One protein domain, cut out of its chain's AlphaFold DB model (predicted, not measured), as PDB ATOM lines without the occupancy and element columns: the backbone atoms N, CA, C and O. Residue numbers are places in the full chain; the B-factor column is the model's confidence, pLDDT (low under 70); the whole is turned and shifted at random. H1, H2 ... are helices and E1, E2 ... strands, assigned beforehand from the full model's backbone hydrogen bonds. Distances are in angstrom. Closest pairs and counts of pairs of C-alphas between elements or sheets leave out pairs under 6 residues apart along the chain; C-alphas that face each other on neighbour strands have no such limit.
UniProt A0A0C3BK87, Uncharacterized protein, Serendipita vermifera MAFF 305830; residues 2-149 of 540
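AT A GLANCE: This is residues 2 to 149 of the 540 residues of an uncharacterized protein of Serendipita vermifera MAFF 305830 (UniProt A0A0C3BK87). There is little regular structure: hairpin E1 and E2 forms the core, H1 packs on E2, and H2 folds back on H1. The 148 printed residues, 45 in named elements, hold four named strands in two antiparallel hairpins, then three named helices, mixed in class. The whole is compact, radius of gyration of the C-alphas 16.3 A, spanning 43 by 40 by 34 A.

HOW THE PARTS SIT: Look first at E1, residues 36 to 41, and E2, residues 49 to 54: N 39 and O 51 are within hydrogen-bond range, 2.9 A. H1, residues 75 to 82, touches H2, residues 98 to 109; the closest C-alphas, of Ala 75 and Tyr 108, are 5.6 A apart. O i to N i+4 pairs are within hydrogen-bond range throughout H1, 6 of 8 in H2.

IN THESE COORDINATES: Find E1 beginning at C-alpha 36, (-34.971, 55.759, -47.899). E3 holds residues 58 to 60, E4 63 to 65; H3, residues 119 to 125, ends at C-alpha (-25.102, 43.030, -51.740).

THE WHOLE: The printed part has no cut; pLDDT is under 70 in, among others, residues 2 to 20.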
ATOM      1  N   LEU A   2     -27.090  39.524 -59.388       31.45
ATOM      2  CA  LEU A   2     -27.303  40.687 -60.259       31.45
ATOM      3  C   LEU A   2     -28.461  41.486 -59.652       31.45
ATOM      4  O   LEU A   2     -29.620  41.137 -59.857       31.45
ATOM      5  N   TYR A   3     -28.143  42.498 -58.847       45.81
ATOM      6  CA  TYR A   3     -29.144  43.411 -58.303       45.81
ATOM      7  C   TYR A   3     -29.418  44.512 -59.333       45.81
ATOM      8  O   TYR A   3     -28.483  45.101 -59.874       45.81
ATOM      9  N   GLN A   4     -30.692  44.777 -59.617       40.97
ATOM     10  CA  GLN A   4     -31.120  45.982 -60.326       40.97
ATOM     11  C   GLN A   4     -31.825  46.882 -59.317       40.97
ATOM     12  O   GLN A   4     -32.857  46.498 -58.767       40.97
ATOM     13  N   ALA A   5     -31.246  48.051 -59.060       44.56
ATOM     14  CA  ALA A   5     -31.913  49.097 -58.306       44.56
ATOM     15  C   ALA A   5     -32.938  49.800 -59.206       44.56
ATOM     16  O   ALA A   5     -32.669  50.054 -60.383       44.56
ATOM     17  N   PHE A   6     -34.092  50.128 -58.632       42.03
ATOM     18  CA  PHE A   6     -35.112  50.973 -59.240       42.03
ATOM     19  C   PHE A   6     -35.428  52.087 -58.246       42.03
ATOM     20  O   PHE A   6     -35.796  51.803 -57.107       42.03
ATOM     21  N   THR A   7     -35.267  53.340 -58.660       40.75
ATOM     22  CA  THR A   7     -35.641  54.513 -57.862       40.75
ATOM     23  C   THR A   7     -37.060  54.953 -58.221       40.75
ATOM     24  O   THR A   7     -37.508  54.802 -59.360       40.75
ATOM     25  N   CYS A   8     -37.807  55.451 -57.237       44.16
ATOM     26  CA  CYS A   8     -39.169  55.969 -57.393       44.16
ATOM     27  C   CYS A   8     -39.336  57.141 -56.422       44.16
ATOM     28  O   CYS A   8     -39.289  56.944 -55.212       44.16
ATOM     29  N   VAL A   9     -39.491  58.354 -56.954       38.62
ATOM     30  CA  VAL A   9     -39.490  59.598 -56.165       38.62
ATOM     31  C   VAL A   9     -40.907  59.929 -55.661       38.62
ATOM     32  O   VAL A   9     -41.901  59.399 -56.167       38.62
ATOM     33  N   GLY A  10     -40.987  60.752 -54.611       38.38
ATOM     34  CA  GLY A  10     -42.200  61.059 -53.847       38.38
ATOM     35  C   GLY A  10     -43.348  61.732 -54.613       38.38
ATOM     36  O   GLY A  10     -43.249  62.105 -55.782       38.38
ATOM     37  N   VAL A  11     -44.486  61.856 -53.925       45.03
ATOM     38  CA  VAL A  11     -45.779  62.209 -54.524       45.03
ATOM     39  C   VAL A  11     -46.108  63.687 -54.329       45.03
ATOM     40  O   VAL A  11     -46.494  64.084 -53.238       45.03
ATOM     41  N   ASP A  12     -46.069  64.457 -55.419       39.16
ATOM     42  CA  ASP A  12     -47.120  65.443 -55.698       39.16
ATOM     43  C   ASP A  12     -47.181  65.823 -57.196       39.16
ATOM     44  O   ASP A  12     -46.174  66.074 -57.854       39.16
ATOM     45  N   ASP A  13     -48.393  65.825 -57.751       38.22
ATOM     46  CA  ASP A  13     -48.841  66.461 -59.006       38.22
ATOM     47  C   ASP A  13     -47.967  66.434 -60.302       38.22
ATOM     48  O   ASP A  13     -48.133  67.292 -61.185       38.22
ATOM     49  N   LYS A  14     -47.099  65.418 -60.482       39.56
ATOM     50  CA  LYS A  14     -46.835  64.678 -61.754       39.56
ATOM     51  C   LYS A  14     -45.882  63.493 -61.558       39.56
ATOM     52  O   LYS A  14     -44.669  63.669 -61.496       39.56
ATOM     53  N   TYR A  15     -46.411  62.273 -61.639       50.22
ATOM     54  CA  TYR A  15     -45.582  61.074 -61.806       50.22
ATOM     55  C   TYR A  15     -45.075  60.973 -63.257       50.22
ATOM     56  O   TYR A  15     -45.742  60.411 -64.129       50.22
ATOM     57  N   ASN A  16     -43.899  61.546 -63.532       43.25
ATOM     58  CA  ASN A  16     -43.158  61.246 -64.756       43.25
ATOM     59  C   ASN A  16     -42.516  59.865 -64.559       43.25
ATOM     60  O   ASN A  16     -41.568  59.725 -63.794       43.25
ATOM     61  N   GLY A  17     -43.087  58.831 -65.184       44.91
ATOM     62  CA  GLY A  17     -42.692  57.425 -65.006       44.91
ATOM     63  C   GLY A  17     -41.367  57.045 -65.676       44.91
ATOM     64  O   GLY A  17     -41.302  56.025 -66.361       44.91
ATOM     65  N   ASP A  18     -40.338  57.877 -65.527       54.78
ATOM     66  CA  ASP A  18     -39.001  57.661 -66.072       54.78
ATOM     67  C   ASP A  18     -38.236  56.647 -65.209       54.78
ATOM     68  O   ASP A  18     -37.414  57.002 -64.367       54.78
ATOM     69  N   CYS A  19     -38.499  55.357 -65.425       56.50
ATOM     70  CA  CYS A  19     -37.686  54.287 -64.852       56.50
ATOM     71  C   CYS A  19     -36.278  54.311 -65.471       56.50
ATOM     72  O   CYS A  19     -36.057  53.744 -66.548       56.50
ATOM     73  N   SER A  20     -35.314  54.933 -64.792       65.06
ATOM     74  CA  SER A  20     -33.903  54.737 -65.114       65.06
ATOM     75  C   SER A  20     -33.469  53.306 -64.762       65.06
ATOM     76  O   SER A  20     -34.075  52.619 -63.939       65.06
ATOM     77  N   THR A  21     -32.445  52.803 -65.454       72.69
ATOM     78  CA  THR A  21     -31.808  51.520 -65.127       72.69
ATOM     79  C   THR A  21     -30.400  51.815 -64.657       72.69
ATOM     80  O   THR A  21     -29.516  52.077 -65.475       72.69
ATOM     81  N   GLU A  22     -30.208  51.798 -63.343       78.12
ATOM     82  CA  GLU A  22     -28.944  52.195 -62.735       78.12
ATOM     83  C   GLU A  22     -27.873  51.097 -62.782       78.12
ATOM     84  O   GLU A  22     -28.103  49.943 -63.161       78.12
ATOM     85  N   SER A  23     -26.650  51.476 -62.405       80.31
ATOM     86  CA  SER A  23     -25.518  50.557 -62.305       80.31
ATOM     87  C   SER A  23     -25.781  49.466 -61.265       80.31
ATOM     88  O   SER A  23     -25.928  49.751 -60.083       80.31
ATOM     89  N   ALA A  24     -25.681  48.196 -61.666       73.31
ATOM     90  CA  ALA A  24     -25.723  47.043 -60.753       73.31
ATOM     91  C   ALA A  24     -24.547  46.977 -59.742       73.31
ATOM     92  O   ALA A  24     -24.445  46.015 -58.986       73.31
ATOM     93  N   ASN A  25     -23.643  47.967 -59.755       79.38
ATOM     94  CA  ASN A  25     -22.570  48.155 -58.772       79.38
ATOM     95  C   ASN A  25     -22.728  49.461 -57.962       79.38
ATOM     96  O   ASN A  25     -21.757  49.888 -57.342       79.38
ATOM     97  N   MET A  26     -23.880  50.137 -58.033       83.81
ATOM     98  CA  MET A  26     -24.156  51.311 -57.198       83.81
ATOM     99  C   MET A  26     -24.344  50.893 -55.732       83.81
ATOM    100  O   MET A  26     -24.927  49.841 -55.457       83.81
ATOM    101  N   GLY A  27     -23.876  51.715 -54.797       85.50
ATOM    102  CA  GLY A  27     -24.295  51.650 -53.400       85.50
ATOM    103  C   GLY A  27     -25.776  51.998 -53.249       85.50
ATOM    104  O   GLY A  27     -26.367  52.669 -54.097       85.50
ATOM    105  N   SER A  28     -26.389  51.577 -52.147       85.19
ATOM    106  CA  SER A  28     -27.765  51.952 -51.822       85.19
ATOM    107  C   SER A  28     -27.932  53.465 -51.594       85.19
ATOM    108  O   SER A  28     -29.023  53.984 -51.822       85.19
ATOM    109  N   ARG A  29     -26.845  54.182 -51.258       84.62
ATOM    110  CA  ARG A  29     -26.764  55.656 -51.201       84.62
ATOM    111  C   ARG A  29     -26.314  56.364 -52.493       84.62
ATOM    112  O   ARG A  29     -26.258  57.588 -52.499       84.62
ATOM    113  N   ASP A  30     -25.985  55.657 -53.576       82.25
ATOM    114  CA  ASP A  30     -25.451  56.288 -54.805       82.25
ATOM    115  C   ASP A  30     -26.541  56.903 -55.720       82.25
ATOM    116  O   ASP A  30     -26.232  57.397 -56.806       82.25
ATOM    117  N   GLY A  31     -27.816  56.846 -55.316       79.00
ATOM    118  CA  GLY A  31     -28.960  57.427 -56.030       79.00
ATOM    119  C   GLY A  31     -29.542  58.663 -55.336       79.00
ATOM    120  O   GLY A  31     -29.252  58.921 -54.172       79.00
ATOM    121  N   ASP A  32     -30.403  59.392 -56.050       77.31
ATOM    122  CA  ASP A  32     -31.103  60.610 -55.597       77.31
ATOM    123  C   ASP A  32     -32.279  60.247 -54.652       77.31
ATOM    124  O   ASP A  32     -33.453  60.428 -54.970       77.31
ATOM    125  N   ASN A  33     -31.945  59.604 -53.525       71.50
ATOM    126  CA  ASN A  33     -32.864  58.976 -52.570       71.50
ATOM    127  C   ASN A  33     -32.642  59.559 -51.157       71.50
ATOM    128  O   ASN A  33     -31.945  58.947 -50.347       71.50
ATOM    129  N   ASP A  34     -33.205  60.731 -50.856       72.25
ATOM    130  CA  ASP A  34     -32.937  61.429 -49.584       72.25
ATOM    131  C   ASP A  34     -33.430  60.653 -48.340       72.25
ATOM    132  O   ASP A  34     -32.665  60.451 -47.395       72.25
ATOM    133  N   ASP A  35     -34.677  60.159 -48.347       79.25
ATOM    134  CA  ASP A  35     -35.285  59.493 -47.180       79.25
ATOM    135  C   ASP A  35     -34.810  58.035 -47.003       79.25
ATOM    136  O   ASP A  35     -34.283  57.615 -45.963       79.25
ATOM    137  N   GLY A  36     -35.038  57.209 -48.026       87.75
ATOM    138  CA  GLY A  36     -34.971  55.759 -47.899       87.75
ATOM    139  C   GLY A  36     -35.322  55.007 -49.178       87.75
ATOM    140  O   GLY A  36     -35.622  55.593 -50.215       87.75
ATOM    141  N   ILE A  37     -35.256  53.677 -49.100       90.19
ATOM    142  CA  ILE A  37     -35.418  52.771 -50.245       90.19
ATOM    143  C   ILE A  37     -36.205  51.506 -49.899       90.19
ATOM    144  O   ILE A  37     -36.170  51.005 -48.773       90.19
ATOM    145  N   THR A  38     -36.851  50.939 -50.920       91.06
ATOM    146  CA  THR A  38     -37.378  49.570 -50.906       91.06
ATOM    147  C   THR A  38     -36.405  48.638 -51.619       91.06
ATOM    148  O   THR A  38     -36.069  48.854 -52.781       91.06
ATOM    149  N   ILE A  39     -35.983  47.567 -50.950       92.44
ATOM    150  CA  ILE A  39     -35.139  46.518 -51.528       92.44
ATOM    151  C   ILE A  39     -35.993  45.259 -51.690       92.44
ATOM    152  O   ILE A  39     -36.678  44.855 -50.751       92.44
ATOM    153  N   PHE A  40     -35.927  44.624 -52.862       92.69
ATOM    154  CA  PHE A  40     -36.539  43.322 -53.133       92.69
ATOM    155  C   PHE A  40     -35.455  42.307 -53.513       92.69
ATOM    156  O   PHE A  40     -34.735  42.491 -54.493       92.69
ATOM    157  N   ASP A  41     -35.362  41.215 -52.759       91.12
ATOM    158  CA  ASP A  41     -34.552  40.052 -53.105       91.12
ATOM    159  C   ASP A  41     -35.436  39.027 -53.820       91.12
ATOM    160  O   ASP A  41     -36.278  38.359 -53.218       91.12
ATOM    161  N   VAL A  42     -35.223  38.920 -55.131       89.75
ATOM    162  CA  VAL A  42     -35.890  37.966 -56.026       89.75
ATOM    163  C   VAL A  42     -34.958  36.821 -56.449       89.75
ATOM    164  O   VAL A  42     -35.187  36.181 -57.476       89.75
ATOM    165  N   THR A  43     -33.896  36.553 -55.675       83.19
ATOM    166  CA  THR A  43     -32.948  35.450 -55.936       83.19
ATOM    167  C   THR A  43     -33.642  34.083 -55.906       83.19
ATOM    168  O   THR A  43     -33.278  33.199 -56.681       83.19
ATOM    169  N   ASP A  44     -34.685  33.935 -55.082       84.50
ATOM    170  CA  ASP A  44     -35.708  32.897 -55.233       84.50
ATOM    171  C   ASP A  44     -37.071  33.535 -55.582       84.50
ATOM    172  O   ASP A  44     -37.754  34.052 -54.696       84.50
ATOM    173  N   PRO A  45     -37.518  33.475 -56.852       83.62
ATOM    174  CA  PRO A  45     -38.824  33.990 -57.262       83.62
ATOM    175  C   PRO A  45     -40.040  33.271 -56.651       83.62
ATOM    176  O   PRO A  45     -41.156  33.759 -56.816       83.62
ATOM    177  N   GLN A  46     -39.869  32.121 -55.986       83.69
ATOM    178  CA  GLN A  46     -40.949  31.439 -55.256       83.69
ATOM    179  C   GLN A  46     -41.064  31.916 -53.802       83.69
ATOM    180  O   GLN A  46     -42.149  31.850 -53.227       83.69
ATOM    181  N   ASN A  47     -39.972  32.432 -53.231       87.44
ATOM    182  CA  ASN A  47     -39.903  32.974 -51.873       87.44
ATOM    183  C   ASN A  47     -39.264  34.380 -51.887       87.44
ATOM    184  O   ASN A  47     -38.222  34.579 -51.253       87.44
ATOM    185  N   PRO A  48     -39.848  35.356 -52.616       92.38
ATOM    186  CA  PRO A  48     -39.298  36.704 -52.693       92.38
ATOM    187  C   PRO A  48     -39.253  37.340 -51.302       92.38
ATOM    188  O   PRO A  48     -40.168  37.157 -50.497       92.38
ATOM    189  N   ARG A  49     -38.196  38.104 -51.030       95.44
ATOM    190  CA  ARG A  49     -37.991  38.797 -49.751       95.44
ATOM    191  C   ARG A  49     -37.926  40.302 -49.977       95.44
ATOM    192  O   ARG A  49     -37.557  40.739 -51.067       95.44
ATOM    193  N   TYR A  50     -38.248  41.106 -48.971       95.62
ATOM    194  CA  TYR A  50     -38.118  42.565 -49.071       95.62
ATOM    195  C   TYR A  50     -37.575  43.210 -47.792       95.62
ATOM    196  O   TYR A  50     -37.566  42.601 -46.727       95.62
ATOM    197  N   CYS A  51     -37.136  44.460 -47.871       95.38
ATOM    198  CA  CYS A  51     -37.045  45.332 -46.705       95.38
ATOM    199  C   CYS A  51     -37.156  46.799 -47.120       95.38
ATOM    200  O   CYS A  51     -36.771  47.173 -48.228       95.38
ATOM    201  N   MET A  52     -37.636  47.628 -46.203       93.56
ATOM    202  CA  MET A  52     -37.459  49.076 -46.263       93.56
ATOM    203  C   MET A  52     -36.206  49.471 -45.479       93.56
ATOM    204  O   MET A  52     -35.894  48.827 -44.474       93.56
ATOM    205  N   VAL A  53     -35.503  50.518 -45.907       91.31
ATOM    206  CA  VAL A  53     -34.308  51.040 -45.225       91.31
ATOM    207  C   VAL A  53     -34.312  52.569 -45.273       91.31
ATOM    208  O   VAL A  53     -34.425  53.133 -46.359       91.31
ATOM    209  N   PHE A  54     -34.138  53.233 -44.127       89.62
ATOM    210  CA  PHE A  54     -33.808  54.663 -44.091       89.62
ATOM    211  C   PHE A  54     -32.324  54.857 -44.407       89.62
ATOM    212  O   PHE A  54     -31.461  54.255 -43.754       89.62
ATOM    213  N   LEU A  55     -32.016  55.698 -45.394       85.44
ATOM    214  CA  LEU A  55     -30.635  55.965 -45.809       85.44
ATOM    215  C   LEU A  55     -29.975  57.056 -44.965       85.44
ATOM    216  O   LEU A  55     -28.747  57.069 -44.860       85.44
ATOM    217  N   GLY A  56     -30.774  57.927 -44.346       82.31
ATOM    218  CA  GLY A  56     -30.335  59.049 -43.522       82.31
ATOM    219  C   GLY A  56     -31.036  59.126 -42.167       82.31
ATOM    220  O   GLY A  56     -31.290  60.231 -41.710       82.31
ATOM    221  N   GLY A  57     -31.346  57.997 -41.520       80.88
ATOM    222  CA  GLY A  57     -32.084  58.004 -40.247       80.88
ATOM    223  C   GLY A  57     -33.511  58.541 -40.406       80.88
ATOM    224  O   GLY A  57     -34.132  58.326 -41.442       80.88
ATOM    225  N   ILE A  58     -34.040  59.215 -39.383       79.50
ATOM    226  CA  ILE A  58     -35.334  59.915 -39.457       79.50
ATOM    227  C   ILE A  58     -35.164  61.344 -38.935       79.50
ATOM    228  O   ILE A  58     -34.635  61.546 -37.837       79.50
ATOM    229  N   GLU A  59     -35.628  62.328 -39.709       74.62
ATOM    230  CA  GLU A  59     -35.722  63.725 -39.276       74.62
ATOM    231  C   GLU A  59     -37.069  63.977 -38.580       74.62
ATOM    232  O   GLU A  59     -38.128  63.907 -39.199       74.62
ATOM    233  N   TYR A  60     -37.032  64.300 -37.286       72.38
ATOM    234  CA  TYR A  60     -38.182  64.777 -36.517       72.38
ATOM    235  C   TYR A  60     -38.001  66.263 -36.166       72.38
ATOM    236  O   TYR A  60     -36.873  66.748 -36.061       72.38
ATOM    237  N   GLU A  61     -39.091  66.985 -35.874       66.00
ATOM    238  CA  GLU A  61     -39.017  68.397 -35.444       66.00
ATOM    239  C   GLU A  61     -38.146  68.609 -34.186       66.00
ATOM    240  O   GLU A  61     -37.549  69.674 -34.015       66.00
ATOM    241  N   GLU A  62     -38.042  67.597 -33.314       68.44
ATOM    242  CA  GLU A  62     -37.216  67.637 -32.099       68.44
ATOM    243  C   GLU A  62     -35.767  67.141 -32.298       68.44
ATOM    244  O   GLU A  62     -34.933  67.334 -31.408       68.44
ATOM    245  N   GLY A  63     -35.427  66.527 -33.440       71.69
ATOM    246  CA  GLY A  63     -34.067  66.051 -33.715       71.69
ATOM    247  C   GLY A  63     -33.942  64.926 -34.749       71.69
ATOM    248  O   GLY A  63     -34.916  64.427 -35.300       71.69
ATOM    249  N   TYR A  64     -32.694  64.520 -34.984       79.25
ATOM    250  CA  TYR A  64     -32.284  63.505 -35.960       79.25
ATOM    251  C   TYR A  64     -31.984  62.166 -35.269       79.25
ATOM    252  O   TYR A  64     -31.109  62.118 -34.399       79.25
ATOM    253  N   ASP A  65     -32.669  61.084 -35.658       78.62
ATOM    254  CA  ASP A  65     -32.422  59.733 -35.130       78.62
ATOM    255  C   ASP A  65     -31.679  58.837 -36.139       78.62
ATOM    256  O   ASP A  65     -32.272  58.198 -37.011       78.62
ATOM    257  N   ASP A  66     -30.355  58.746 -35.977       82.25
ATOM    258  CA  ASP A  66     -29.483  57.858 -36.762       82.25
ATOM    259  C   ASP A  66     -29.621  56.371 -36.362       82.25
ATOM    260  O   ASP A  66     -29.077  55.498 -37.034       82.25
ATOM    261  N   SER A  67     -30.340  56.022 -35.284       81.06
ATOM    262  CA  SER A  67     -30.433  54.623 -34.820       81.06
ATOM    263  C   SER A  67     -31.233  53.710 -35.763       81.06
ATOM    264  O   SER A  67     -31.074  52.485 -35.742       81.06
ATOM    265  N   MET A  68     -32.047  54.307 -36.638       81.75
ATOM    266  CA  MET A  68     -32.803  53.633 -37.699       81.75
ATOM    267  C   MET A  68     -32.067  53.643 -39.059       81.75
ATOM    268  O   MET A  68     -32.501  52.991 -40.009       81.75
ATOM    269  N   SER A  69     -30.925  54.332 -39.146       87.12
ATOM    270  CA  SER A  69     -30.085  54.475 -40.342       87.12
ATOM    271  C   SER A  69     -29.464  53.134 -40.758       87.12
ATOM    272  O   SER A  69     -28.870  52.418 -39.942       87.12
ATOM    273  N   PHE A  70     -29.636  52.756 -42.028       87.62
ATOM    274  CA  PHE A  70     -29.315  51.426 -42.573       87.62
ATOM    275  C   PHE A  70     -29.998  50.234 -41.868       87.62
ATOM    276  O   PHE A  70     -29.586  49.086 -42.054       87.62
ATOM    277  N   ARG A  71     -31.042  50.451 -41.055       88.44
ATOM    278  CA  ARG A  71     -31.775  49.359 -40.397       88.44
ATOM    279  C   ARG A  71     -32.789  48.739 -41.372       88.44
ATOM    280  O   ARG A  71     -33.662  49.460 -41.847       88.44
ATOM    281  N   PRO A  72     -32.748  47.419 -41.637       91.06
ATOM    282  CA  PRO A  72     -33.777  46.760 -42.437       91.06
ATOM    283  C   PRO A  72     -35.088  46.659 -41.649       91.06
ATOM    284  O   PRO A  72     -35.094  46.265 -40.481       91.06
ATOM    285  N   MET A  73     -36.199  47.027 -42.283       92.44
ATOM    286  CA  MET A  73     -37.521  47.142 -41.659       92.44
ATOM    287  C   MET A  73     -38.622  46.516 -42.519       92.44
ATOM    288  O   MET A  73     -38.486  46.376 -43.736       92.44
ATOM    289  N   SER A  74     -39.749  46.176 -41.883       94.19
ATOM    290  CA  SER A  74     -40.991  45.873 -42.605       94.19
ATOM    291  C   SER A  74     -41.614  47.149 -43.183       94.19
ATOM    292  O   SER A  74     -41.356  48.248 -42.684       94.19
ATOM    293  N   ALA A  75     -42.477  47.015 -44.193       93.38
ATOM    294  CA  ALA A  75     -43.210  48.149 -44.760       93.38
ATOM    295  C   ALA A  75     -44.075  48.848 -43.699       93.38
ATOM    296  O   ALA A  75     -44.095  50.075 -43.636       93.38
ATOM    297  N   LYS A  76     -44.704  48.068 -42.809       93.19
ATOM    298  CA  LYS A  76     -45.432  48.578 -41.647       93.19
ATOM    299  C   LYS A  76     -44.528  49.417 -40.738       93.19
ATOM    300  O   LYS A  76     -44.839  50.571 -40.478       93.19
ATOM    301  N   THR A  77     -43.394  48.865 -40.302       91.81
ATOM    302  CA  THR A  77     -42.460  49.540 -39.381       91.81
ATOM    303  C   THR A  77     -41.914  50.839 -39.971       91.81
ATOM    304  O   THR A  77     -41.834  51.836 -39.264       91.81
ATOM    305  N   TYR A  78     -41.566  50.847 -41.261       91.56
ATOM    306  CA  TYR A  78     -41.102  52.047 -41.962       91.56
ATOM    307  C   TYR A  78     -42.176  53.142 -41.970       91.56
ATOM    308  O   TYR A  78     -41.918  54.272 -41.566       91.56
ATOM    309  N   VAL A  79     -43.407  52.781 -42.347       90.06
ATOM    310  CA  VAL A  79     -44.556  53.695 -42.403       90.06
ATOM    311  C   VAL A  79     -44.961  54.208 -41.016       90.06
ATOM    312  O   VAL A  79     -45.222  55.396 -40.869       90.06
ATOM    313  N   GLU A  80     -44.961  53.357 -39.988       88.94
ATOM    314  CA  GLU A  80     -45.210  53.760 -38.594       88.94
ATOM    315  C   GLU A  80     -44.080  54.621 -38.010       88.94
ATOM    316  O   GLU A  80     -44.328  55.372 -37.073       88.94
ATOM    317  N   SER A  81     -42.859  54.551 -38.555       87.25
ATOM    318  CA  SER A  81     -41.743  55.413 -38.134       87.25
ATOM    319  C   SER A  81     -41.770  56.776 -38.837       87.25
ATOM    320  O   SER A  81     -41.524  57.796 -38.205       87.25
ATOM    321  N   TYR A  82     -42.110  56.803 -40.131       84.81
ATOM    322  CA  TYR A  82     -42.232  58.032 -40.929       84.81
ATOM    323  C   TYR A  82     -43.511  58.825 -40.595       84.81
ATOM    324  O   TYR A  82     -43.532  60.052 -40.651       84.81
ATOM    325  N   TYR A  83     -44.576  58.131 -40.180       85.44
ATOM    326  CA  TYR A  83     -45.826  58.725 -39.704       85.44
ATOM    327  C   TYR A  83     -46.200  58.171 -38.312       85.44
ATOM    328  O   TYR A  83     -47.116  57.346 -38.201       85.44
ATOM    329  N   PRO A  84     -45.547  58.632 -37.220       81.81
ATOM    330  CA  PRO A  84     -45.744  58.097 -35.863       81.81
ATOM    331  C   PRO A  84     -47.204  58.040 -35.401       81.81
ATOM    332  O   PRO A  84     -47.604  57.129 -34.679       81.81
ATOM    333  N   TYR A  85     -48.024  58.983 -35.863       83.50
ATOM    334  CA  TYR A  85     -49.443  59.089 -35.534       83.50
ATOM    335  C   TYR A  85     -50.335  57.984 -36.130       83.50
ATOM    336  O   TYR A  85     -51.496  57.877 -35.734       83.50
ATOM    337  N   ILE A  86     -49.835  57.167 -37.072       81.94
ATOM    338  CA  ILE A  86     -50.559  55.994 -37.595       81.94
ATOM    339  C   ILE A  86     -50.667  54.904 -36.520       81.94
ATOM    340  O   ILE A  86     -51.676  54.192 -36.479       81.94
ATOM    341  N   ASN A  87     -49.663  54.799 -35.639       78.88
ATOM    342  CA  ASN A  87     -49.677  53.900 -34.492       78.88
ATOM    343  C   ASN A  87     -50.690  54.410 -33.437       78.88
ATOM    344  O   ASN A  87     -50.495  55.500 -32.888       78.88
ATOM    345  N   PRO A  88     -51.733  53.629 -33.077       75.50
ATOM    346  CA  PRO A  88     -52.712  54.012 -32.054       75.50
ATOM    347  C   PRO A  88     -52.119  54.307 -30.666       75.50
ATOM    348  O   PRO A  88     -52.757  54.976 -29.857       75.50
ATOM    349  N   GLU A  89     -50.909  53.828 -30.364       78.19
ATOM    350  CA  GLU A  89     -50.222  54.114 -29.096       78.19
ATOM    351  C   GLU A  89     -49.628  55.537 -29.038       78.19
ATOM    352  O   GLU A  89     -49.358  56.051 -27.951       78.19
ATOM    353  N   HIS A  90     -49.476  56.202 -30.190       70.75
ATOM    354  CA  HIS A  90     -48.953  57.569 -30.319       70.75
ATOM    355  C   HIS A  90     -49.988  58.572 -30.863       70.75
ATOM    356  O   HIS A  90     -49.709  59.765 -30.953       70.75
ATOM    357  N   SER A  91     -51.205  58.128 -31.191       64.19
ATOM    358  CA  SER A  91     -52.192  58.901 -31.960       64.19
ATOM    359  C   SER A  91     -52.910  60.037 -31.199       64.19
ATOM    360  O   SER A  91     -54.016  60.416 -31.585       64.19
ATOM    361  N   GLN A  92     -52.351  60.574 -30.105       62.91
ATOM    362  CA  GLN A  92     -53.062  61.542 -29.247       62.91
ATOM    363  C   GLN A  92     -53.249  62.935 -29.874       62.91
ATOM    364  O   GLN A  92     -54.124  63.672 -29.423       62.91
ATOM    365  N   GLU A  93     -52.484  63.283 -30.917       66.38
ATOM    366  CA  GLU A  93     -52.509  64.619 -31.542       66.38
ATOM    367  C   GLU A  93     -52.690  64.603 -33.076       66.38
ATOM    368  O   GLU A  93     -52.507  65.628 -33.733       66.38
ATOM    369  N   SER A  94     -53.077  63.466 -33.675       66.94
ATOM    370  CA  SER A  94     -53.248  63.395 -35.135       66.94
ATOM    371  C   SER A  94     -54.398  64.271 -35.639       66.94
ATOM    372  O   SER A  94     -55.510  64.218 -35.113       66.94
ATOM    373  N   GLN A  95     -54.139  65.034 -36.704       75.44
ATOM    374  CA  GLN A  95     -55.162  65.771 -37.460       75.44
ATOM    375  C   GLN A  95     -55.498  65.109 -38.810       75.44
ATOM    376  O   GLN A  95     -56.356  65.614 -39.536       75.44
ATOM    377  N   ALA A  96     -54.846  63.992 -39.149       80.50
ATOM    378  CA  ALA A  96     -55.118  63.248 -40.376       80.50
ATOM    379  C   ALA A  96     -56.514  62.583 -40.318       80.50
ATOM    380  O   ALA A  96     -56.868  62.007 -39.284       80.50
ATOM    381  N   PRO A  97     -57.323  62.626 -41.394       86.00
ATOM    382  CA  PRO A  97     -58.582  61.889 -41.464       86.00
ATOM    383  C   PRO A  97     -58.366  60.373 -41.350       86.00
ATOM    384  O   PRO A  97     -57.463  59.822 -41.973       86.00
ATOM    385  N   GLU A  98     -59.248  59.664 -40.640       86.31
ATOM    386  CA  GLU A  98     -59.142  58.199 -40.487       86.31
ATOM    387  C   GLU A  98     -59.164  57.459 -41.842       86.31
ATOM    388  O   GLU A  98     -58.520  56.427 -41.988       86.31
ATOM    389  N   GLU A  99     -59.836  58.015 -42.859       88.25
ATOM    390  CA  GLU A  99     -59.845  57.484 -44.234       88.25
ATOM    391  C   GLU A  99     -58.445  57.485 -44.885       88.25
ATOM    392  O   GLU A  99     -58.124  56.594 -45.671       88.25
ATOM    393  N   GLU A 100     -57.592  58.452 -44.536       86.31
ATOM    394  CA  GLU A 100     -56.196  58.523 -44.980       86.31
ATOM    395  C   GLU A 100     -55.335  57.505 -44.220       86.31
ATOM    396  O   GLU A 100     -54.583  56.745 -44.833       86.31
ATOM    397  N   LEU A 101     -55.527  57.401 -42.899       84.25
ATOM    398  CA  LEU A 101     -54.859  56.401 -42.062       84.25
ATOM    399  C   LEU A 101     -55.173  54.970 -42.531       84.25
ATOM    400  O   LEU A 101     -54.262  54.156 -42.677       84.25
ATOM    401  N   ASP A 102     -56.439  54.659 -42.825       86.94
ATOM    402  CA  ASP A 102     -56.860  53.351 -43.343       86.94
ATOM    403  C   ASP A 102     -56.382  53.084 -44.777       86.94
ATOM    404  O   ASP A 102     -56.083  51.933 -45.113       86.94
ATOM    405  N   SER A 103     -56.232  54.121 -45.610       87.50
ATOM    406  CA  SER A 103     -55.587  54.006 -46.925       87.50
ATOM    407  C   SER A 103     -54.120  53.582 -46.782       87.50
ATOM    408  O   SER A 103     -53.693  52.587 -47.374       87.50
ATOM    409  N   ILE A 104     -53.364  54.260 -45.911       85.31
ATOM    410  CA  ILE A 104     -51.945  53.966 -45.667       85.31
ATOM    411  C   ILE A 104     -51.765  52.580 -45.016       85.31
ATOM    412  O   ILE A 104     -50.937  51.790 -45.475       85.31
ATOM    413  N   ARG A 105     -52.588  52.227 -44.016       86.38
ATOM    414  CA  ARG A 105     -52.625  50.875 -43.414       86.38
ATOM    415  C   ARG A 105     -52.929  49.791 -44.452       86.38
ATOM    416  O   ARG A 105     -52.376  48.695 -44.389       86.38
ATOM    417  N   SER A 106     -53.794  50.082 -45.425       88.06
ATOM    418  CA  SER A 106     -54.127  49.147 -46.506       88.06
ATOM    419  C   SER A 106     -52.981  48.960 -47.505       88.06
ATOM    420  O   SER A 106     -52.847  47.868 -48.058       88.06
ATOM    421  N   ALA A 107     -52.140  49.978 -47.714       84.81
ATOM    422  CA  ALA A 107     -51.042  49.937 -48.680       84.81
ATOM    423  C   ALA A 107     -49.944  48.924 -48.302       84.81
ATOM    424  O   ALA A 107     -49.545  48.116 -49.139       84.81
ATOM    425  N   TYR A 108     -49.488  48.907 -47.041       88.50
ATOM    426  CA  TYR A 108     -48.442  47.965 -46.605       88.50
ATOM    427  C   TYR A 108     -48.960  46.558 -46.271       88.50
ATOM    428  O   TYR A 108     -48.167  45.621 -46.191       88.50
ATOM    429  N   LYS A 109     -50.277  46.375 -46.115       90.38
ATOM    430  CA  LYS A 109     -50.896  45.098 -45.719       90.38
ATOM    431  C   LYS A 109     -50.549  43.924 -46.641       90.38
ATOM    432  O   LYS A 109     -50.394  42.798 -46.182       90.38
ATOM    433  N   GLY A 110     -50.379  44.180 -47.941       86.69
ATOM    434  CA  GLY A 110     -49.951  43.163 -48.914       86.69
ATOM    435  C   GLY A 110     -48.518  42.646 -48.715       86.69
ATOM    436  O   GLY A 110     -48.149  41.648 -49.326       86.69
ATOM    437  N   LEU A 111     -47.720  43.304 -47.867       88.94
ATOM    438  CA  LEU A 111     -46.327  42.968 -47.563       88.94
ATOM    439  C   LEU A 111     -46.133  42.417 -46.136       88.94
ATOM    440  O   LEU A 111     -45.000  42.152 -45.740       88.94
ATOM    441  N   GLU A 112     -47.204  42.214 -45.356       89.62
ATOM    442  CA  GLU A 112     -47.115  41.610 -44.012       89.62
ATOM    443  C   GLU A 112     -46.785  40.103 -44.061       89.62
ATOM    444  O   GLU A 112     -46.168  39.578 -43.137       89.62
ATOM    445  N   GLU A 113     -47.150  39.404 -45.143       89.50
ATOM    446  CA  GLU A 113     -46.868  37.967 -45.325       89.50
ATOM    447  C   GLU A 113     -45.534  37.677 -46.047       89.50
ATOM    448  O   GLU A 113     -45.105  36.521 -46.105       89.50
ATOM    449  N   VAL A 114     -44.872  38.701 -46.599       90.94
ATOM    450  CA  VAL A 114     -43.635  38.544 -47.383       90.94
ATOM    451  C   VAL A 114     -42.420  38.511 -46.436       90.94
ATOM    452  O   VAL A 114     -42.285  39.411 -45.605       90.94
ATOM    453  N   PRO A 115     -41.516  37.514 -46.529       93.56
ATOM    454  CA  PRO A 115     -40.331  37.443 -45.674       93.56
ATOM    455  C   PRO A 115     -39.418  38.669 -45.800       93.56
ATOM    456  O   PRO A 115     -39.286  39.261 -46.872       93.56
ATOM    457  N   LEU A 116     -38.733  39.012 -44.708       93.69
ATOM    458  CA  LEU A 116     -37.805  40.141 -44.691       93.69
ATOM    459  C   LEU A 116     -36.384  39.722 -45.100       93.69
ATOM    460  O   LEU A 116     -35.945  38.606 -44.806       93.69
ATOM    461  N   ILE A 117     -35.668  40.613 -45.792       93.50
ATOM    462  CA  ILE A 117     -34.254  40.414 -46.141       93.50
ATOM    463  C   ILE A 117     -33.408  40.502 -44.866       93.50
ATOM    464  O   ILE A 117     -33.530  41.446 -44.084       93.50
ATOM    465  N   ASP A 118     -32.528  39.522 -44.659       87.94
ATOM    466  CA  ASP A 118     -31.603  39.516 -43.528       87.94
ATOM    467  C   ASP A 118     -30.380  40.429 -43.746       87.94
ATOM    468  O   ASP A 118     -29.938  40.694 -44.865       87.94
ATOM    469  N   ALA A 119     -29.807  40.905 -42.640       85.19
ATOM    470  CA  ALA A 119     -28.646  41.790 -42.660       85.19
ATOM    471  C   ALA A 119     -27.399  41.196 -43.363       85.19
ATOM    472  O   ALA A 119     -26.756  41.937 -44.108       85.19
ATOM    473  N   PRO A 120     -27.047  39.900 -43.209       87.75
ATOM    474  CA  PRO A 120     -25.979  39.280 -43.998       87.75
ATOM    475  C   PRO A 120     -26.194  39.353 -45.516       87.75
ATOM    476  O   PRO A 120     -25.235  39.617 -46.235       87.75
ATOM    477  N   THR A 121     -27.426  39.185 -46.008       89.62
ATOM    478  CA  THR A 121     -27.754  39.333 -47.439       89.62
ATOM    479  C   THR A 121     -27.466  40.758 -47.924       89.62
ATOM    480  O   THR A 121     -26.868  40.942 -48.984       89.62
ATOM    481  N   LEU A 122     -27.834  41.774 -47.138       91.12
ATOM    482  CA  LEU A 122     -27.548  43.176 -47.469       91.12
ATOM    483  C   LEU A 122     -26.051  43.496 -47.393       91.12
ATOM    484  O   LEU A 122     -25.550  44.228 -48.237       91.12
ATOM    485  N   ALA A 123     -25.316  42.897 -46.454       90.69
ATOM    486  CA  ALA A 123     -23.860  43.007 -46.385       90.69
ATOM    487  C   ALA A 123     -23.138  42.276 -47.540       90.69
ATOM    488  O   ALA A 123     -22.046  42.687 -47.926       90.69
ATOM    489  N   GLU A 124     -23.727  41.228 -48.132       87.31
ATOM    490  CA  GLU A 124     -23.225  40.624 -49.379       87.31
ATOM    491  C   GLU A 124     -23.511  41.519 -50.598       87.31
ATOM    492  O   GLU A 124     -22.658  41.657 -51.476       87.31
ATOM    493  N   ALA A 125     -24.694  42.139 -50.653       87.69
ATOM    494  CA  ALA A 125     -25.102  43.030 -51.740       87.69
ATOM    495  C   ALA A 125     -24.339  44.368 -51.743       87.69
ATOM    496  O   ALA A 125     -23.892  44.827 -52.793       87.69
ATOM    497  N   PHE A 126     -24.167  44.965 -50.562       90.12
ATOM    498  CA  PHE A 126     -23.684  46.329 -50.347       90.12
ATOM    499  C   PHE A 126     -22.565  46.368 -49.272       90.12
ATOM    500  O   PHE A 126     -22.706  47.019 -48.230       90.12
ATOM    501  N   PRO A 127     -21.414  45.696 -49.500       86.06
ATOM    502  CA  PRO A 127     -20.367  45.453 -48.491       86.06
ATOM    503  C   PRO A 127     -19.584  46.694 -48.013       86.06
ATOM    504  O   PRO A 127     -18.644  46.561 -47.232       86.06
ATOM    505  N   GLY A 128     -19.920  47.891 -48.505       84.88
ATOM    506  CA  GLY A 128     -19.385  49.172 -48.024       84.88
ATOM    507  C   GLY A 128     -20.337  49.952 -47.108       84.88
ATOM    508  O   GLY A 128     -19.920  50.952 -46.529       84.88
ATOM    509  N   GLU A 129     -21.592  49.513 -46.984       87.69
ATOM    510  CA  GLU A 129     -22.675  50.249 -46.314       87.69
ATOM    511  C   GLU A 129     -23.281  49.449 -45.149       87.69
ATOM    512  O   GLU A 129     -23.536  50.007 -44.081       87.69
ATOM    513  N   TYR A 130     -23.453  48.132 -45.319       87.75
ATOM    514  CA  TYR A 130     -24.061  47.242 -44.326       87.75
ATOM    515  C   TYR A 130     -22.991  46.324 -43.725       87.75
ATOM    516  O   TYR A 130     -22.327  45.567 -44.432       87.75
ATOM    517  N   ASP A 131     -22.825  46.377 -42.403       81.06
ATOM    518  CA  ASP A 131     -21.809  45.616 -41.670       81.06
ATOM    519  C   ASP A 131     -22.410  44.351 -41.037       81.06
ATOM    520  O   ASP A 131     -23.220  44.423 -40.113       81.06
ATOM    521  N   ALA A 132     -21.982  43.177 -41.506       70.88
ATOM    522  CA  ALA A 132     -22.452  41.885 -41.005       70.88
ATOM    523  C   ALA A 132     -22.112  41.614 -39.520       70.88
ATOM    524  O   ALA A 132     -22.775  40.780 -38.901       70.88
ATOM    525  N   ASP A 133     -21.118  42.298 -38.936       70.44
ATOM    526  CA  ASP A 133     -20.767  42.187 -37.511       70.44
ATOM    527  C   ASP A 133     -21.563  43.188 -36.619       70.44
ATOM    528  O   ASP A 133     -21.379  43.192 -35.395       70.44
ATOM    529  N   ARG A 134     -22.518  43.979 -37.160       70.62
ATOM    530  CA  ARG A 134     -23.474  44.805 -36.373       70.62
ATOM    531  C   ARG A 134     -24.476  43.944 -35.586       70.62
ATOM    532  O   ARG A 134     -25.661  43.847 -35.895       70.62
ATOM    533  N   THR A 135     -24.010  43.369 -34.476       54.72
ATOM    534  CA  THR A 135     -24.806  42.550 -33.530       54.72
ATOM    535  C   THR A 135     -25.967  43.282 -32.829       54.72
ATOM    536  O   THR A 135     -26.718  42.661 -32.069       54.72
ATOM    537  N   GLU A 136     -26.123  44.581 -33.082       59.44
ATOM    538  CA  GLU A 136     -27.239  45.426 -32.645       59.44
ATOM    539  C   GLU A 136     -28.495  45.228 -33.508       59.44
ATOM    540  O   GLU A 136     -29.602  45.464 -33.028       59.44
ATOM    541  N   TRP A 137     -28.362  44.674 -34.722       67.56
ATOM    542  CA  TRP A 137     -29.471  44.261 -35.594       67.56
ATOM    543  C   TRP A 137     -30.182  42.982 -35.111       67.56
ATOM    544  O   TRP A 137     -30.462  42.047 -35.863       67.56
ATOM    545  N   LYS A 138     -30.509  42.947 -33.818       54.09
ATOM    546  CA  LYS A 138     -31.457  41.998 -33.246       54.09
ATOM    547  C   LYS A 138     -32.859  42.453 -33.610       54.09
ATOM    548  O   LYS A 138     -33.481  43.236 -32.901       54.09
ATOM    549  N   TRP A 139     -33.340  41.919 -34.725       58.28
ATOM    550  CA  TRP A 139     -34.762  41.737 -34.972       58.28
ATOM    551  C   TRP A 139     -35.454  41.221 -33.704       58.28
ATOM    552  O   TRP A 139     -34.931  40.311 -33.051       58.28
ATOM    553  N   ASP A 140     -36.642  41.736 -33.397       49.44
ATOM    554  CA  ASP A 140     -37.517  41.132 -32.396       49.44
ATOM    555  C   ASP A 140     -37.949  39.752 -32.909       49.44
ATOM    556  O   ASP A 140     -38.860  39.600 -33.720       49.44
ATOM    557  N   ALA A 141     -37.208  38.723 -32.490       39.00
ATOM    558  CA  ALA A 141     -37.125  37.422 -33.160       39.00
ATOM    559  C   ALA A 141     -38.369  36.518 -32.996       39.00
ATOM    560  O   ALA A 141     -38.282  35.296 -33.121       39.00
ATOM    561  N   VAL A 142     -39.528  37.110 -32.701       41.91
ATOM    562  CA  VAL A 142     -40.812  36.447 -32.439       41.91
ATOM    563  C   VAL A 142     -41.452  35.896 -33.724       41.91
ATOM    564  O   VAL A 142     -42.094  34.836 -33.693       41.91
ATOM    565  N   ASP A 143     -41.232  36.571 -34.858       43.09
ATOM    566  CA  ASP A 143     -41.889  36.240 -36.130       43.09
ATOM    567  C   ASP A 143     -40.980  35.515 -37.132       43.09
ATOM    568  O   ASP A 143     -41.385  34.492 -37.687       43.09
ATOM    569  N   ILE A 144     -39.723  35.947 -37.296       45.91
ATOM    570  CA  ILE A 144     -38.784  35.340 -38.266       45.91
ATOM    571  C   ILE A 144     -38.434  33.881 -37.902       45.91
ATOM    572  O   ILE A 144     -38.269  33.033 -38.779       45.91
ATOM    573  N   ALA A 145     -38.372  33.541 -36.610       37.66
ATOM    574  CA  ALA A 145     -37.848  32.258 -36.120       37.66
ATOM    575  C   ALA A 145     -38.707  31.005 -36.429       37.66
ATOM    576  O   ALA A 145     -38.384  29.917 -35.954       37.66
ATOM    577  N   LYS A 146     -39.801  31.126 -37.197       40.19
ATOM    578  CA  LYS A 146     -40.729  30.016 -37.508       40.19
ATOM    579  C   LYS A 146     -40.522  29.351 -38.875       40.19
ATOM    580  O   LYS A 146     -41.053  28.260 -39.069       40.19
ATOM    581  N   LYS A 147     -39.813  29.979 -39.825       40.31
ATOM    582  CA  LYS A 147     -39.669  29.475 -41.209       40.31
ATOM    583  C   LYS A 147     -38.330  29.878 -41.848       40.31
ATOM    584  O   LYS A 147     -38.277  30.858 -42.584       40.31
ATOM    585  N   SER A 148     -37.256  29.124 -41.606       31.05
ATOM    586  CA  SER A 148     -36.023  29.255 -42.402       31.05
ATOM    587  C   SER A 148     -35.195  27.953 -42.386       31.05
ATOM    588  O   SER A 148     -34.632  27.618 -41.341       31.05
ATOM    589  N   PRO A 149     -35.160  27.173 -43.489       36.56
ATOM    590  CA  PRO A 149     -34.309  25.989 -43.630       36.56
ATOM    591  C   PRO A 149     -32.870  26.379 -44.011       36.56
ATOM    592  O   PRO A 149     -32.617  27.494 -44.461       36.56
TER     593      PRO A 149